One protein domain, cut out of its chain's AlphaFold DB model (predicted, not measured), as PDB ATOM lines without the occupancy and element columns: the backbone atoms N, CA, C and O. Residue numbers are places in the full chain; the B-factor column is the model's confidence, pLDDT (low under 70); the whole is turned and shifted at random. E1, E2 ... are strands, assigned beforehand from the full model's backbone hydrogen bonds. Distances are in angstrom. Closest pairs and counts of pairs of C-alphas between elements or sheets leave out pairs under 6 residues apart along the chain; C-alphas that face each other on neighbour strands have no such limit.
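AT A GLANCE: This is residues 514 to 632 of the 633 residues of an uncharacterized protein of marine sediment metagenome (UniProt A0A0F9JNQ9). Two strongly twisted antiparallel sheets lie partly face to face with their strands crossed, a loose sandwich: the long strands E2 and E7, with E3, E8 and E9, make one layer, and E1, E6, E4 and E5 in that order make the other. The printed part has 119 residues, with no named helix and nine named strands, E1 to E9 along the chain. The class is all strand, though under half of the residues, 55, are in named elements. The whole is compact, with a radius of gyration of the C-alphas of 14.4 A and spans of 40 by 34 by 24 A.

IN THESE COORDINATES: E1, residues 514 to 518, begins with C-alpha 514 at (2.724, 18.135, -27.642). E2 is residues 528 to 536, 26.7 A; E3 546 to 551; E4 558 to 563; E5 566 to 569; E6 583 to 587. E7, residues 606 to 616, spans 32.0 A. E8 is 619 to 621, and E9, 625 to 630, ends with C-alpha 630 at (0.544, 16.071, -37.777).

HOW THE PARTS SIT: E7 has E2 on one side, N 532 and O 612 being 2.9 A apart, and E8 and E9 on the other. E7 and E8 form a hairpin, with N 615 to O 620 at 2.8 A; E7 and E9 have N 609 to O 627 at 2.8 A. E2 and E3 form a hairpin, with N 533 to O 550 at 2.8 A. In the other sheet E6 pairs with E1, N 515 to O 586 at 2.8 A, and with E4, N 559 to O 585 at 2.8 A. E4 and E5 form a hairpin, with N 560 to O 568 at 2.9 A. E1 and E9 are near each other, with 7 pairs of C-alphas within 10 A.

THE WHOLE: The C-alphas farthest apart, of Asp 525 and Gly 604, are 41.7 A apart. The printed part has no cut. The links E5 to E6 and E6 to E7 are long. Residues 523 to 524 and 590 to 598 have pLDDT under 70.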
ATOM      1  N   GLU A 514       3.455  18.575 -28.815       90.06
ATOM      2  CA  GLU A 514       2.724  18.135 -27.642       90.06
ATOM      3  C   GLU A 514       1.697  17.091 -28.055       90.06
ATOM      4  O   GLU A 514       1.184  17.108 -29.176       90.06
ATOM      5  N   PHE A 515       1.407  16.187 -27.133       91.38
ATOM      6  CA  PHE A 515       0.443  15.121 -27.305       91.38
ATOM      7  C   PHE A 515      -0.429  15.032 -26.053       91.38
ATOM      8  O   PHE A 515       0.087  14.971 -24.935       91.38
ATOM      9  N   GLU A 516      -1.748  15.029 -26.240       93.81
ATOM     10  CA  GLU A 516      -2.734  15.004 -25.159       93.81
ATOM     11  C   GLU A 516      -3.686  13.816 -25.287       93.81
ATOM     12  O   GLU A 516      -4.100  13.444 -26.384       93.81
ATOM     13  N   PHE A 517      -4.095  13.259 -24.151       94.00
ATOM     14  CA  PHE A 517      -5.157  12.259 -24.080       94.00
ATOM     15  C   PHE A 517      -5.887  12.329 -22.740       94.00
ATOM     16  O   PHE A 517      -5.362  12.826 -21.748       94.00
ATOM     17  N   GLU A 518      -7.103  11.797 -22.694       94.38
ATOM     18  CA  GLU A 518      -7.908  11.758 -21.472       94.38
ATOM     19  C   GLU A 518      -7.525  10.568 -20.579       94.38
ATOM     20  O   GLU A 518      -7.359   9.435 -21.061       94.38
ATOM     21  N   LEU A 519      -7.408  10.814 -19.272       92.38
ATOM     22  CA  LEU A 519      -7.245   9.778 -18.260       92.38
ATOM     23  C   LEU A 519      -8.553   8.995 -18.093       92.38
ATOM     24  O   LEU A 519      -9.599   9.578 -17.809       92.38
ATOM     25  N   ARG A 520      -8.484   7.669 -18.231       89.88
ATOM     26  CA  ARG A 520      -9.642   6.767 -18.123       89.88
ATOM     27  C   ARG A 520      -9.526   5.868 -16.904       89.88
ATOM     28  O   ARG A 520      -8.433   5.685 -16.381       89.88
ATOM     29  N   ASP A 521     -10.640   5.274 -16.498       84.94
ATOM     30  CA  ASP A 521     -10.645   4.201 -15.511       84.94
ATOM     31  C   ASP A 521     -11.608   3.087 -15.917       84.94
ATOM     32  O   ASP A 521     -12.665   3.336 -16.491       84.94
ATOM     33  N   GLU A 522     -11.210   1.863 -15.605       72.94
ATOM     34  CA  GLU A 522     -11.955   0.617 -15.799       72.94
ATOM     35  C   GLU A 522     -12.035  -0.189 -14.487       72.94
ATOM     36  O   GLU A 522     -12.657  -1.250 -14.434       72.94
ATOM     37  N   VAL A 523     -11.426   0.316 -13.411       68.31
ATOM     38  CA  VAL A 523     -11.320  -0.292 -12.087       68.31
ATOM     39  C   VAL A 523     -12.076   0.588 -11.082       68.31
ATOM     40  O   VAL A 523     -12.170   1.801 -11.220       68.31
ATOM     41  N   VAL A 524     -12.677  -0.028 -10.063       67.81
ATOM     42  CA  VAL A 524     -13.502   0.682  -9.059       67.81
ATOM     43  C   VAL A 524     -12.655   1.193  -7.874       67.81
ATOM     44  O   VAL A 524     -13.148   1.923  -7.015       67.81
ATOM     45  N   ASP A 525     -11.372   0.833  -7.823       81.25
ATOM     46  CA  ASP A 525     -10.479   1.100  -6.694       81.25
ATOM     47  C   ASP A 525      -9.679   2.403  -6.859       81.25
ATOM     48  O   ASP A 525      -9.360   2.852  -7.959       81.25
ATOM     49  N   PHE A 526      -9.298   3.011  -5.732       86.00
ATOM     50  CA  PHE A 526      -8.414   4.175  -5.729       86.00
ATOM     51  C   PHE A 526      -6.978   3.759  -6.072       86.00
ATOM     52  O   PHE A 526      -6.293   3.133  -5.258       86.00
ATOM     53  N   VAL A 527      -6.516   4.128  -7.265       91.44
ATOM     54  CA  VAL A 527      -5.195   3.767  -7.799       91.44
ATOM     55  C   VAL A 527      -4.501   4.985  -8.409       91.44
ATOM     56  O   VAL A 527      -5.130   6.004  -8.691       91.44
ATOM     57  N   ASN A 528      -3.184   4.882  -8.607       93.25
ATOM     58  CA  ASN A 528      -2.414   5.877  -9.349       93.25
ATOM     59  C   ASN A 528      -1.964   5.314 -10.698       93.25
ATOM     60  O   ASN A 528      -1.450   4.192 -10.777       93.25
ATOM     61  N   TYR A 529      -2.109   6.136 -11.729       94.69
ATOM     62  CA  TYR A 529      -1.814   5.813 -13.113       94.69
ATOM     63  C   TYR A 529      -0.444   6.303 -13.558       94.69
ATOM     64  O   TYR A 529       0.010   7.395 -13.205       94.69
ATOM     65  N   TYR A 530       0.168   5.483 -14.398       96.12
ATOM     66  CA  TYR A 530       1.383   5.766 -15.138       96.12
ATOM     67  C   TYR A 530       1.146   5.510 -16.625       96.12
ATOM     68  O   TYR A 530       0.186   4.839 -17.013       96.12
ATOM     69  N   PHE A 531       2.032   6.047 -17.456       96.06
ATOM     70  CA  PHE A 531       1.856   6.065 -18.900       96.06
ATOM     71  C   PHE A 531       3.141   5.663 -19.612       96.06
ATOM     72  O   PHE A 531       4.237   6.080 -19.234       96.06
ATOM     73  N   LEU A 532       2.991   4.857 -20.657       96.06
ATOM     74  CA  LEU A 532       4.012   4.607 -21.662       96.06
ATOM     75  C   LEU A 532       3.526   5.201 -22.981       96.06
ATOM     76  O   LEU A 532       2.441   4.854 -23.441       96.06
ATOM     77  N   LEU A 533       4.328   6.077 -23.569       95.62
ATOM     78  CA  LEU A 533       4.126   6.618 -24.903       95.62
ATOM     79  C   LEU A 533       5.119   5.981 -25.865       95.62
ATOM     80  O   LEU A 533       6.321   6.039 -25.630       95.62
ATOM     81  N   GLU A 534       4.626   5.418 -26.956       96.19
ATOM     82  CA  GLU A 534       5.424   4.978 -28.097       96.19
ATOM     83  C   GLU A 534       5.066   5.851 -29.302       96.19
ATOM     84  O   GLU A 534       3.884   6.049 -29.589       96.19
ATOM     85  N   VAL A 535       6.071   6.384 -29.992       95.31
ATOM     86  CA  VAL A 535       5.884   7.244 -31.169       95.31
ATOM     87  C   VAL A 535       6.433   6.543 -32.399       95.31
ATOM     88  O   VAL A 535       7.567   6.070 -32.389       95.31
ATOM     89  N   TYR A 536       5.627   6.485 -33.455       96.19
ATOM     90  CA  TYR A 536       5.941   5.805 -34.704       96.19
ATOM     91  C   TYR A 536       5.841   6.756 -35.894       96.19
ATOM     92  O   TYR A 536       4.936   7.588 -35.947       96.19
ATOM     93  N   ASN A 537       6.702   6.564 -36.890       94.25
ATOM     94  CA  ASN A 537       6.641   7.279 -38.172       94.25
ATOM     95  C   ASN A 537       5.779   6.559 -39.235       94.25
ATOM     96  O   ASN A 537       5.742   6.961 -40.396       94.25
ATOM     97  N   ASN A 538       5.091   5.471 -38.860       93.75
ATOM     98  CA  ASN A 538       4.323   4.633 -39.781       93.75
ATOM     99  C   ASN A 538       3.038   4.081 -39.129       93.75
ATOM    100  O   ASN A 538       3.094   3.627 -37.979       93.75
ATOM    101  N   PRO A 539       1.906   4.013 -39.864       90.19
ATOM    102  CA  PRO A 539       0.629   3.532 -39.328       90.19
ATOM    103  C   PRO A 539       0.640   2.059 -38.900       90.19
ATOM    104  O   PRO A 539      -0.196   1.649 -38.100       90.19
ATOM    105  N   ILE A 540       1.577   1.247 -39.405       90.94
ATOM    106  CA  ILE A 540       1.708  -0.169 -39.023       90.94
ATOM    107  C   ILE A 540       2.131  -0.304 -37.547       90.94
ATOM    108  O   ILE A 540       1.865  -1.334 -36.928       90.94
ATOM    109  N   MET A 541       2.765   0.729 -36.970       90.38
ATOM    110  CA  MET A 541       3.243   0.768 -35.582       90.38
ATOM    111  C   MET A 541       4.035  -0.488 -35.161       90.38
ATOM    112  O   MET A 541       3.864  -1.027 -34.058       90.38
ATOM    113  N   SER A 542       4.879  -0.990 -36.068       91.44
ATOM    114  CA  SER A 542       5.823  -2.070 -35.780       91.44
ATOM    115  C   SER A 542       7.099  -1.508 -35.148       91.44
ATOM    116  O   SER A 542       7.398  -0.320 -35.250       91.44
ATOM    117  N   HIS A 543       7.888  -2.376 -34.513       90.94
ATOM    118  CA  HIS A 543       9.145  -1.978 -33.874       90.94
ATOM    119  C   HIS A 543      10.185  -1.404 -34.860       90.94
ATOM    120  O   HIS A 543      11.079  -0.683 -34.442       90.94
ATOM    121  N   GLU A 544      10.059  -1.695 -36.160       91.75
ATOM    122  CA  GLU A 544      10.916  -1.136 -37.219       91.75
ATOM    123  C   GLU A 544      10.711   0.374 -37.416       91.75
ATOM    124  O   GLU A 544      11.634   1.073 -37.819       91.75
ATOM    125  N   TYR A 545       9.516   0.876 -37.093       91.94
ATOM    126  CA  TYR A 545       9.100   2.266 -37.298       91.94
ATOM    127  C   TYR A 545       9.012   3.066 -35.993       91.94
ATOM    128  O   TYR A 545       8.433   4.152 -35.968       91.94
ATOM    129  N   LEU A 546       9.504   2.498 -34.886       93.81
ATOM    130  CA  LEU A 546       9.477   3.125 -33.571       93.81
ATOM    131  C   LEU A 546      10.560   4.205 -33.493       93.81
ATOM    132  O   LEU A 546      11.748   3.892 -33.506       93.81
ATOM    133  N   GLU A 547      10.143   5.457 -33.344       92.19
ATOM    134  CA  GLU A 547      11.044   6.594 -33.151       92.19
ATOM    135  C   GLU A 547      11.561   6.631 -31.712       92.19
ATOM    136  O   GLU A 547      12.765   6.695 -31.460       92.19
ATOM    137  N   PHE A 548      10.653   6.559 -30.734       89.75
ATOM    138  CA  PHE A 548      11.025   6.526 -29.322       89.75
ATOM    139  C   PHE A 548       9.894   6.060 -28.400       89.75
ATOM    140  O   PHE A 548       8.710   6.108 -28.731       89.75
ATOM    141  N   THR A 549      10.293   5.655 -27.190       92.44
ATOM    142  CA  THR A 549       9.407   5.237 -26.097       92.44
ATOM    143  C   THR A 549       9.655   6.081 -24.847       92.44
ATOM    144  O   THR A 549      10.806   6.293 -24.458       92.44
ATOM    145  N   ARG A 550       8.599   6.563 -24.189       92.56
ATOM    146  CA  ARG A 550       8.673   7.478 -23.042       92.56
ATOM    147  C   ARG A 550       7.769   7.027 -21.915       92.56
ATOM    148  O   ARG A 550       6.584   6.810 -22.119       92.56
ATOM    149  N   ASN A 551       8.336   6.904 -20.719       93.31
ATOM    150  CA  ASN A 551       7.603   6.467 -19.539       93.31
ATOM    151  C   ASN A 551       7.403   7.623 -18.555       93.31
ATOM    152  O   ASN A 551       8.326   8.400 -18.315       93.31
ATOM    153  N   SER A 552       6.210   7.724 -17.975       92.50
ATOM    154  CA  SER A 552       5.822   8.838 -17.114       92.50
ATOM    155  C   SER A 552       6.452   8.845 -15.725       92.50
ATOM    156  O   SER A 552       6.332   9.850 -15.036       92.50
ATOM    157  N   TYR A 553       7.109   7.766 -15.282       84.38
ATOM    158  CA  TYR A 553       7.790   7.758 -13.976       84.38
ATOM    159  C   TYR A 553       9.267   8.175 -14.030       84.38
ATOM    160  O   TYR A 553       9.847   8.431 -12.978       84.38
ATOM    161  N   ASP A 554       9.870   8.235 -15.221       77.94
ATOM    162  CA  ASP A 554      11.312   8.474 -15.400       77.94
ATOM    163  C   ASP A 554      11.630   9.849 -16.013       77.94
ATOM    164  O   ASP A 554      12.801  10.155 -16.258       77.94
ATOM    165  N   ILE A 555      10.611  10.655 -16.341       74.94
ATOM    166  CA  ILE A 555      10.770  11.817 -17.226       74.94
ATOM    167  C   ILE A 555       9.848  12.974 -16.815       74.94
ATOM    168  O   ILE A 555       8.643  12.792 -16.659       74.94
ATOM    169  N   ASP A 556      10.408  14.185 -16.754       80.19
ATOM    170  CA  ASP A 556       9.724  15.430 -16.355       80.19
ATOM    171  C   ASP A 556       8.835  16.059 -17.454       80.19
ATOM    172  O   ASP A 556       8.207  17.099 -17.250       80.19
ATOM    173  N   ASN A 557       8.778  15.451 -18.641       88.50
ATOM    174  CA  ASN A 557       8.020  15.937 -19.802       88.50
ATOM    175  C   ASN A 557       6.518  15.635 -19.713       88.50
ATOM    176  O   ASN A 557       5.741  16.086 -20.555       88.50
ATOM    177  N   TRP A 558       6.120  14.867 -18.703       92.88
ATOM    178  CA  TRP A 558       4.746  14.473 -18.475       92.88
ATOM    179  C   TRP A 558       4.038  15.432 -17.530       92.88
ATOM    180  O   TRP A 558       4.500  15.719 -16.424       92.88
ATOM    181  N   LEU A 559       2.866  15.877 -17.957       93.50
ATOM    182  CA  LEU A 559       1.994  16.769 -17.219       93.50
ATOM    183  C   LEU A 559       0.608  16.134 -17.078       93.50
ATOM    184  O   LEU A 559       0.172  15.372 -17.941       93.50
ATOM    185  N   TYR A 560      -0.111  16.495 -16.022       95.00
ATOM    186  CA  TYR A 560      -1.539  16.219 -15.898       95.00
ATOM    187  C   TYR A 560      -2.301  17.503 -15.594       95.00
ATOM    188  O   TYR A 560      -1.785  18.426 -14.959       95.00
ATOM    189  N   GLU A 561      -3.534  17.552 -16.070       91.94
ATOM    190  CA  GLU A 561      -4.470  18.640 -15.845       91.94
ATOM    191  C   GLU A 561      -5.009  18.559 -14.407       91.94
ATOM    192  O   GLU A 561      -5.873  17.743 -14.073       91.94
ATOM    193  N   LYS A 562      -4.454  19.397 -13.524       85.44
ATOM    194  CA  LYS A 562      -4.842  19.451 -12.109       85.44
ATOM    195  C   LYS A 562      -6.146  20.225 -11.919       85.44
ATOM    196  O   LYS A 562      -7.009  19.831 -11.139       85.44
ATOM    197  N   GLU A 563      -6.267  21.334 -12.628       79.50
ATOM    198  CA  GLU A 563      -7.478  22.140 -12.771       79.50
ATOM    199  C   GLU A 563      -7.704  22.331 -14.269       79.50
ATOM    200  O   GLU A 563      -6.791  22.064 -15.046       79.50
ATOM    201  N   LYS A 564      -8.906  22.742 -14.684       76.00
ATOM    202  CA  LYS A 564      -9.246  22.862 -16.110       76.00
ATOM    203  C   LYS A 564      -8.184  23.703 -16.838       76.00
ATOM    204  O   LYS A 564      -7.949  24.837 -16.439       76.00
ATOM    205  N   ASP A 565      -7.534  23.100 -17.831       72.75
ATOM    206  CA  ASP A 565      -6.439  23.657 -18.640       72.75
ATOM    207  C   ASP A 565      -5.167  24.089 -17.860       72.75
ATOM    208  O   ASP A 565      -4.214  24.607 -18.441       72.75
ATOM    209  N   ILE A 566      -5.070  23.780 -16.559       78.94
ATOM    210  CA  ILE A 566      -3.870  24.001 -15.737       78.94
ATOM    211  C   ILE A 566      -3.082  22.695 -15.618       78.94
ATOM    212  O   ILE A 566      -3.395  21.806 -14.815       78.94
ATOM    213  N   PHE A 567      -2.006  22.609 -16.395       86.50
ATOM    214  CA  PHE A 567      -1.120  21.452 -16.438       86.50
ATOM    215  C   PHE A 567       0.052  21.584 -15.465       86.50
ATOM    216  O   PHE A 567       0.785  22.573 -15.471       86.50
ATOM    217  N   VAL A 568       0.270  20.549 -14.655       90.38
ATOM    218  CA  VAL A 568       1.404  20.460 -13.723       90.38
ATOM    219  C   VAL A 568       2.144  19.130 -13.905       90.38
ATOM    220  O   VAL A 568       1.533  18.167 -14.371       90.38
ATOM    221  N   PRO A 569       3.440  19.032 -13.547       93.38
ATOM    222  CA  PRO A 569       4.196  17.786 -13.662       93.38
ATOM    223  C   PRO A 569       3.528  16.612 -12.945       93.38
ATOM    224  O   PRO A 569       3.012  16.766 -11.832       93.38
ATOM    225  N   ILE A 570       3.560  15.434 -13.571       93.25
ATOM    226  CA  ILE A 570       3.087  14.197 -12.941       93.25
ATOM    227  C   ILE A 570       3.949  13.904 -11.702       93.25
ATOM    228  O   ILE A 570       5.178  13.905 -11.796       93.25
ATOM    229  N   PRO A 571       3.351  13.657 -10.522       91.25
ATOM    230  CA  PRO A 571       4.124  13.332  -9.332       91.25
ATOM    231  C   PRO A 571       4.720  11.921  -9.447       91.25
ATOM    232  O   PRO A 571       4.173  11.052 -10.121       91.25
ATOM    233  N   GLN A 572       5.801  11.638  -8.711       90.00
ATOM    234  CA  GLN A 572       6.480  10.325  -8.743       90.00
ATOM    235  C   GLN A 572       5.556   9.131  -8.428       90.00
ATOM    236  O   GLN A 572       5.804   8.001  -8.853       90.00
ATOM    237  N   ILE A 573       4.479   9.375  -7.681       91.19
ATOM    238  CA  ILE A 573       3.478   8.364  -7.325       91.19
ATOM    239  C   ILE A 573       2.445   8.089  -8.432       91.19
ATOM    240  O   ILE A 573       1.617   7.209  -8.234       91.19
ATOM    241  N   GLY A 574       2.497   8.788  -9.572       93.12
ATOM    242  CA  GLY A 574       1.521   8.686 -10.662       93.12
ATOM    243  C   GLY A 574       0.315   9.617 -10.490       93.12
ATOM    244  O   GLY A 574       0.214  10.361  -9.517       93.12
ATOM    245  N   VAL A 575      -0.611   9.599 -11.450       94.00
ATOM    246  CA  VAL A 575      -1.825  10.432 -11.416       94.00
ATOM    247  C   VAL A 575      -2.960   9.664 -10.748       94.00
ATOM    248  O   VAL A 575      -3.328   8.586 -11.201       94.00
ATOM    249  N   SER A 576      -3.517  10.216  -9.675       92.56
ATOM    250  CA  SER A 576      -4.618   9.604  -8.918       92.56
ATOM    251  C   SER A 576      -5.883   9.427  -9.767       92.56
ATOM    252  O   SER A 576      -6.239  10.317 -10.542       92.56
ATOM    253  N   SER A 577      -6.625   8.335  -9.544       90.38
ATOM    254  CA  SER A 577      -7.940   8.090 -10.155       90.38
ATOM    255  C   SER A 577      -8.990   9.161  -9.820       90.38
ATOM    256  O   SER A 577      -9.988   9.303 -10.512       90.38
ATOM    257  N   SER A 578      -8.742  10.036  -8.843       86.69
ATOM    258  CA  SER A 578      -9.567  11.239  -8.636       86.69
ATOM    259  C   SER A 578      -9.565  12.226  -9.816       86.69
ATOM    260  O   SER A 578     -10.387  13.139  -9.836       86.69
ATOM    261  N   TYR A 579      -8.630  12.088 -10.761       88.12
ATOM    262  CA  TYR A 579      -8.492  12.943 -11.944       88.12
ATOM    263  C   TYR A 579      -9.031  12.286 -13.227       88.12
ATOM    264  O   TYR A 579      -8.693  12.723 -14.322       88.12
ATOM    265  N   ILE A 580      -9.851  11.234 -13.135       87.50
ATOM    266  CA  ILE A 580     -10.508  10.645 -14.316       87.50
ATOM    267  C   ILE A 580     -11.265  11.722 -15.101       87.50
ATOM    268  O   ILE A 580     -11.879  12.616 -14.517       87.50
ATOM    269  N   GLY A 581     -11.199  11.640 -16.431       82.62
ATOM    270  CA  GLY A 581     -11.774  12.635 -17.335       82.62
ATOM    271  C   GLY A 581     -10.890  13.866 -17.552       82.62
ATOM    272  O   GLY A 581     -11.221  14.720 -18.369       82.62
ATOM    273  N   ARG A 582      -9.761  13.976 -16.838       89.62
ATOM    274  CA  ARG A 582      -8.772  15.044 -17.032       89.62
ATOM    275  C   ARG A 582      -7.742  14.670 -18.080       89.62
ATOM    276  O   ARG A 582      -7.488  13.492 -18.343       89.62
ATOM    277  N   LYS A 583      -7.119  15.684 -18.667       94.19
ATOM    278  CA  LYS A 583      -6.098  15.507 -19.700       94.19
ATOM    279  C   LYS A 583      -4.731  15.165 -19.109       94.19
ATOM    280  O   LYS A 583      -4.294  15.722 -18.104       94.19
ATOM    281  N   ILE A 584      -4.021  14.289 -19.802       96.00
ATOM    282  CA  ILE A 584      -2.599  14.012 -19.635       96.00
ATOM    283  C   ILE A 584      -1.888  14.568 -20.861       96.00
ATOM    284  O   ILE A 584      -2.342  14.338 -21.982       96.00
ATOM    285  N   ARG A 585      -0.785  15.288 -20.655       94.19
ATOM    286  CA  ARG A 585       0.010  15.889 -21.729       94.19
ATOM    287  C   ARG A 585       1.446  15.390 -21.667       94.19
ATOM    288  O   ARG A 585       2.081  15.435 -20.614       94.19
ATOM    289  N   TYR A 586       1.970  14.973 -22.809       93.12
ATOM    290  CA  TYR A 586       3.404  14.882 -23.049       93.12
ATOM    291  C   TYR A 586       3.825  16.059 -23.921       93.12
ATOM    292  O   TYR A 586       3.168  16.355 -24.915       93.12
ATOM    293  N   GLN A 587       4.915  16.726 -23.562       89.75
ATOM    294  CA  GLN A 587       5.500  17.802 -24.362       89.75
ATOM    295  C   GLN A 587       6.960  17.471 -24.663       89.75
ATOM    296  O   GLN A 587       7.734  17.190 -23.742       89.75
ATOM    297  N   SER A 588       7.377  17.532 -25.928       86.44
ATOM    298  CA  SER A 588       8.804  17.669 -26.205       86.44
ATOM    299  C   SER A 588       9.226  19.059 -25.733       86.44
ATOM    300  O   SER A 588       8.478  20.017 -25.886       86.44
ATOM    301  N   ARG A 589      10.335  19.199 -24.997       71.75
ATOM    302  CA  ARG A 589      10.667  20.490 -24.367       71.75
ATOM    303  C   ARG A 589      11.703  21.272 -25.152       71.75
ATOM    304  O   ARG A 589      12.655  20.720 -25.691       71.75
ATOM    305  N   GLU A 590      11.485  22.582 -25.142       59.69
ATOM    306  CA  GLU A 590      12.438  23.607 -25.528       59.69
ATOM    307  C   GLU A 590      13.457  23.801 -24.398       59.69
ATOM    308  O   GLU A 590      13.104  23.809 -23.217       59.69
ATOM    309  N   ASP A 591      14.722  23.901 -24.786       53.97
ATOM    310  CA  ASP A 591      15.924  23.970 -23.958       53.97
ATOM    311  C   ASP A 591      15.734  24.668 -22.588       53.97
ATOM    312  O   ASP A 591      15.625  25.889 -22.484       53.97
ATOM    313  N   THR A 592      15.708  23.883 -21.503       47.41
ATOM    314  CA  THR A 592      15.890  24.384 -20.131       47.41
ATOM    315  C   THR A 592      16.826  23.448 -19.372       47.41
ATOM    316  O   THR A 592      16.717  22.226 -19.462       47.41
ATOM    317  N   ALA A 593      17.747  24.036 -18.601       49.38
ATOM    318  CA  ALA A 593      18.920  23.418 -17.966       49.38
ATOM    319  C   ALA A 593      18.660  22.278 -16.947       49.38
ATOM    320  O   ALA A 593      19.556  21.920 -16.183       49.38
ATOM    321  N   LEU A 594      17.448  21.721 -16.895       46.12
ATOM    322  CA  LEU A 594      17.003  20.749 -15.898       46.12
ATOM    323  C   LEU A 594      16.579  19.383 -16.475       46.12
ATOM    324  O   LEU A 594      16.228  18.517 -15.682       46.12
ATOM    325  N   ILE A 595      16.614  19.143 -17.798       52.75
ATOM    326  CA  ILE A 595      16.053  17.907 -18.398       52.75
ATOM    327  C   ILE A 595      17.015  17.236 -19.401       52.75
ATOM    328  O   ILE A 595      17.906  17.864 -19.965       52.75
ATOM    329  N   LYS A 596      16.867  15.913 -19.566       50.12
ATOM    330  CA  LYS A 596      17.856  14.979 -20.132       50.12
ATOM    331  C   LYS A 596      17.680  14.636 -21.631       50.12
ATOM    332  O   LYS A 596      18.605  14.046 -22.186       50.12
ATOM    333  N   TYR A 597      16.556  14.976 -22.287       57.91
ATOM    334  CA  TYR A 597      16.261  14.587 -23.686       57.91
ATOM    335  C   TYR A 597      15.489  15.673 -24.468       57.91
ATOM    336  O   TYR A 597      14.433  16.112 -24.021       57.91
ATOM    337  N   ASN A 598      15.998  16.061 -25.647       67.56
ATOM    338  CA  ASN A 598      15.311  16.912 -26.630       67.56
ATOM    339  C   ASN A 598      14.845  16.035 -27.808       67.56
ATOM    340  O   ASN A 598      15.681  15.408 -28.458       67.56
ATOM    341  N   GLU A 599      13.538  15.989 -28.078       83.56
ATOM    342  CA  GLU A 599      12.929  15.193 -29.157       83.56
ATOM    343  C   GLU A 599      12.214  16.093 -30.156       83.56
ATOM    344  O   GLU A 599      11.185  16.685 -29.833       83.56
ATOM    345  N   TYR A 600      12.736  16.152 -31.375       87.12
ATOM    346  CA  TYR A 600      12.118  16.881 -32.475       87.12
ATOM    347  C   TYR A 600      11.620  15.890 -33.523       87.12
ATOM    348  O   TYR A 600      12.270  14.874 -33.773       87.12
ATOM    349  N   LEU A 601      10.455  16.183 -34.090       89.50
ATOM    350  CA  LEU A 601       9.822  15.411 -35.156       89.50
ATOM    351  C   LEU A 601       9.780  16.232 -36.447       89.50
ATOM    352  O   LEU A 601       9.830  17.460 -36.404       89.50
ATOM    353  N   ASP A 602       9.660  15.577 -37.596       87.38
ATOM    354  CA  ASP A 602       9.650  16.288 -38.871       87.38
ATOM    355  C   ASP A 602       8.340  17.068 -39.061       87.38
ATOM    356  O   ASP A 602       7.230  16.536 -38.971       87.38
ATOM    357  N   ARG A 603       8.461  18.372 -39.325       85.56
ATOM    358  CA  ARG A 603       7.315  19.264 -39.533       85.56
ATOM    359  C   ARG A 603       6.511  18.842 -40.762       85.56
ATOM    360  O   ARG A 603       7.051  18.695 -41.853       85.56
ATOM    361  N   GLY A 604       5.191  18.777 -40.610       81.69
ATOM    362  CA  GLY A 604       4.267  18.370 -41.667       81.69
ATOM    363  C   GLY A 604       4.118  16.857 -41.806       81.69
ATOM    364  O   GLY A 604       3.211  16.419 -42.508       81.69
ATOM    365  N   GLU A 605       4.936  16.064 -41.114       86.94
ATOM    366  CA  GLU A 605       4.789  14.616 -41.098       86.94
ATOM    367  C   GLU A 605       3.738  14.165 -40.082       86.94
ATOM    368  O   GLU A 605       3.454  14.839 -39.085       86.94
ATOM    369  N   THR A 606       3.108  13.030 -40.389       87.62
ATOM    370  CA  THR A 606       2.117  12.394 -39.516       87.62
ATOM    371  C   THR A 606       2.804  11.319 -38.700       87.62
ATOM    372  O   THR A 606       3.346  10.366 -39.256       87.62
ATOM    373  N   TYR A 607       2.739  11.463 -37.383       93.62
ATOM    374  CA  TYR A 607       3.225  10.462 -36.448       93.62
ATOM    375  C   TYR A 607       2.059   9.777 -35.760       93.62
ATOM    376  O   TYR A 607       0.963  10.331 -35.625       93.62
ATOM    377  N   TYR A 608       2.319   8.557 -35.318       94.81
ATOM    378  CA  TYR A 608       1.338   7.694 -34.696       94.81
ATOM    379  C   TYR A 608       1.768   7.415 -33.262       94.81
ATOM    380  O   TYR A 608       2.887   6.972 -33.010       94.81
ATOM    381  N   PHE A 609       0.878   7.683 -32.317       95.81
ATOM    382  CA  PHE A 609       1.156   7.651 -30.888       95.81
ATOM    383  C   PHE A 609       0.397   6.484 -30.282       95.81
ATOM    384  O   PHE A 609      -0.827   6.410 -30.404       95.81
ATOM    385  N   ARG A 610       1.107   5.574 -29.618       96.88
ATOM    386  CA  ARG A 610       0.496   4.524 -28.806       96.88
ATOM    387  C   ARG A 610       0.676   4.858 -27.336       96.88
ATOM    388  O   ARG A 610       1.798   5.019 -26.864       96.88
ATOM    389  N   ILE A 611      -0.437   4.921 -26.614       96.56
ATOM    390  CA  ILE A 611      -0.455   5.116 -25.167       96.56
ATOM    391  C   ILE A 611      -0.872   3.840 -24.471       96.56
ATOM    392  O   ILE A 611      -1.942   3.301 -24.746       96.56
ATOM    393  N   ILE A 612      -0.061   3.430 -23.503       95.69
ATOM    394  CA  ILE A 612      -0.384   2.375 -22.550       95.69
ATOM    395  C   ILE A 612      -0.529   3.024 -21.179       95.69
ATOM    396  O   ILE A 612       0.431   3.569 -20.633       95.69
ATOM    397  N   GLN A 613      -1.740   2.978 -20.631       94.88
ATOM    398  CA  GLN A 613      -2.008   3.360 -19.247       94.88
ATOM    399  C   GLN A 613      -1.827   2.128 -18.359       94.88
ATOM    400  O   GLN A 613      -2.250   1.035 -18.730       94.88
ATOM    401  N   TYR A 614      -1.201   2.276 -17.196       94.25
ATOM    402  CA  TYR A 614      -1.010   1.155 -16.280       94.25
ATOM    403  C   TYR A 614      -0.947   1.590 -14.812       94.25
ATOM    404  O   TYR A 614      -0.629   2.738 -14.496       94.25
ATOM    405  N   THR A 615      -1.237   0.659 -13.907       92.12
ATOM    406  CA  THR A 615      -1.082   0.794 -12.453       92.12
ATOM    407  C   THR A 615       0.055  -0.102 -11.971       92.12
ATOM    408  O   THR A 615       0.374  -1.110 -12.598       92.12
ATOM    409  N   ARG A 616       0.694   0.250 -10.846       85.88
ATOM    410  CA  ARG A 616       1.755  -0.579 -10.232       85.88
ATOM    411  C   ARG A 616       1.254  -1.485  -9.110       85.88
ATOM    412  O   ARG A 616       1.878  -2.502  -8.827       85.88
ATOM    413  N   VAL A 617       0.177  -1.093  -8.430       78.44
ATOM    414  CA  VAL A 617      -0.389  -1.833  -7.295       78.44
ATOM    415  C   VAL A 617      -1.920  -1.724  -7.345       78.44
ATOM    416  O   VAL A 617      -2.440  -0.678  -6.961       78.44
ATOM    417  N   PRO A 618      -2.643  -2.767  -7.801       74.50
ATOM    418  CA  PRO A 618      -2.135  -3.974  -8.472       74.50
ATOM    419  C   PRO A 618      -1.457  -3.640  -9.814       74.50
ATOM    420  O   PRO A 618      -1.728  -2.593 -10.398       74.50
ATOM    421  N   GLU A 619      -0.550  -4.495 -10.293       85.19
ATOM    422  CA  GLU A 619       0.042  -4.335 -11.626       85.19
ATOM    423  C   GLU A 619      -1.006  -4.697 -12.680       85.19
ATOM    424  O   GLU A 619      -1.392  -5.858 -12.817       85.19
ATOM    425  N   MET A 620      -1.514  -3.685 -13.377       86.69
ATOM    426  CA  MET A 620      -2.524  -3.842 -14.415       86.69
ATOM    427  C   MET A 620      -2.202  -2.873 -15.543       86.69
ATOM    428  O   MET A 620      -2.060  -1.674 -15.316       86.69
ATOM    429  N   ALA A 621      -2.062  -3.399 -16.758       88.44
ATOM    430  CA  ALA A 621      -1.958  -2.599 -17.968       88.44
ATOM    431  C   ALA A 621      -3.324  -2.571 -18.651       88.44
ATOM    432  O   ALA A 621      -3.969  -3.610 -18.790       88.44
ATOM    433  N   TYR A 622      -3.749  -1.380 -19.045       88.62
ATOM    434  CA  TYR A 622      -4.973  -1.155 -19.796       88.62
ATOM    435  C   TYR A 622      -4.705  -1.392 -21.282       88.62
ATOM    436  O   TYR A 622      -3.550  -1.350 -21.729       88.62
ATOM    437  N   ASP A 623      -5.774  -1.586 -22.050       91.69
ATOM    438  CA  ASP A 623      -5.671  -1.658 -23.502       91.69
ATOM    439  C   ASP A 623      -5.025  -0.383 -24.053       91.69
ATOM    440  O   ASP A 623      -5.313   0.749 -23.640       91.69
ATOM    441  N   TYR A 624      -4.100  -0.578 -24.990       91.88
ATOM    442  CA  TYR A 624      -3.400   0.536 -25.598       91.88
ATOM    443  C   TYR A 624      -4.349   1.348 -26.483       91.88
ATOM    444  O   TYR A 624      -5.279   0.828 -27.102       91.88
ATOM    445  N   ARG A 625      -4.079   2.646 -26.584       94.75
ATOM    446  CA  ARG A 625      -4.827   3.569 -27.440       94.75
ATOM    447  C   ARG A 625      -3.904   4.142 -28.494       94.75
ATOM    448  O   ARG A 625      -2.795   4.558 -28.172       94.75
ATOM    449  N   ASN A 626      -4.386   4.167 -29.729       93.81
ATOM    450  CA  ASN A 626      -3.658   4.698 -30.867       93.81
ATOM    451  C   ASN A 626      -4.225   6.061 -31.252       93.81
ATOM    452  O   ASN A 626      -5.441   6.239 -31.300       93.81
ATOM    453  N   PHE A 627      -3.333   6.990 -31.557       93.12
ATOM    454  CA  PHE A 627      -3.646   8.331 -32.020       93.12
ATOM    455  C   PHE A 627      -2.751   8.661 -33.208       93.12
ATOM    456  O   PHE A 627      -1.691   8.061 -33.382       93.12
ATOM    457  N   GLU A 628      -3.160   9.639 -34.000       91.88
ATOM    458  CA  GLU A 628      -2.349  10.203 -35.070       91.88
ATOM    459  C   GLU A 628      -2.335  11.723 -34.944       91.88
ATOM    460  O   GLU A 628      -3.334  12.334 -34.559       91.88
ATOM    461  N   GLN A 629      -1.192  12.336 -35.232       88.56
ATOM    462  CA  GLN A 629      -1.053  13.786 -35.190       88.56
ATOM    463  C   GLN A 629      -0.042  14.249 -36.233       88.56
ATOM    464  O   GLN A 629       1.022  13.654 -36.401       88.56
ATOM    465  N   ILE A 630      -0.380  15.347 -36.908       87.25
ATOM    466  CA  ILE A 630       0.544  16.071 -37.777       87.25
ATOM    467  C   ILE A 630       1.359  17.079 -36.962       87.25
ATOM    468  O   ILE A 630       0.812  17.828 -36.143       87.25
ATOM    469  N   ILE A 631       2.668  17.125 -37.194       90.62
ATOM    470  CA  ILE A 631       3.565  18.060 -36.504       90.62
ATOM    471  C   ILE A 631       3.459  19.436 -37.154       90.62
ATOM    472  O   ILE A 631       3.718  19.596 -38.347       90.62
ATOM    473  N   TYR A 632       3.038  20.437 -36.381       84.75
ATOM    474  CA  TYR A 632       2.653  21.749 -36.909       84.75
ATOM    475  C   TYR A 632       3.633  22.882 -36.594       84.75
ATOM    476  O   TYR A 632       3.371  24.019 -36.993       84.75
TER     477      TYR A 632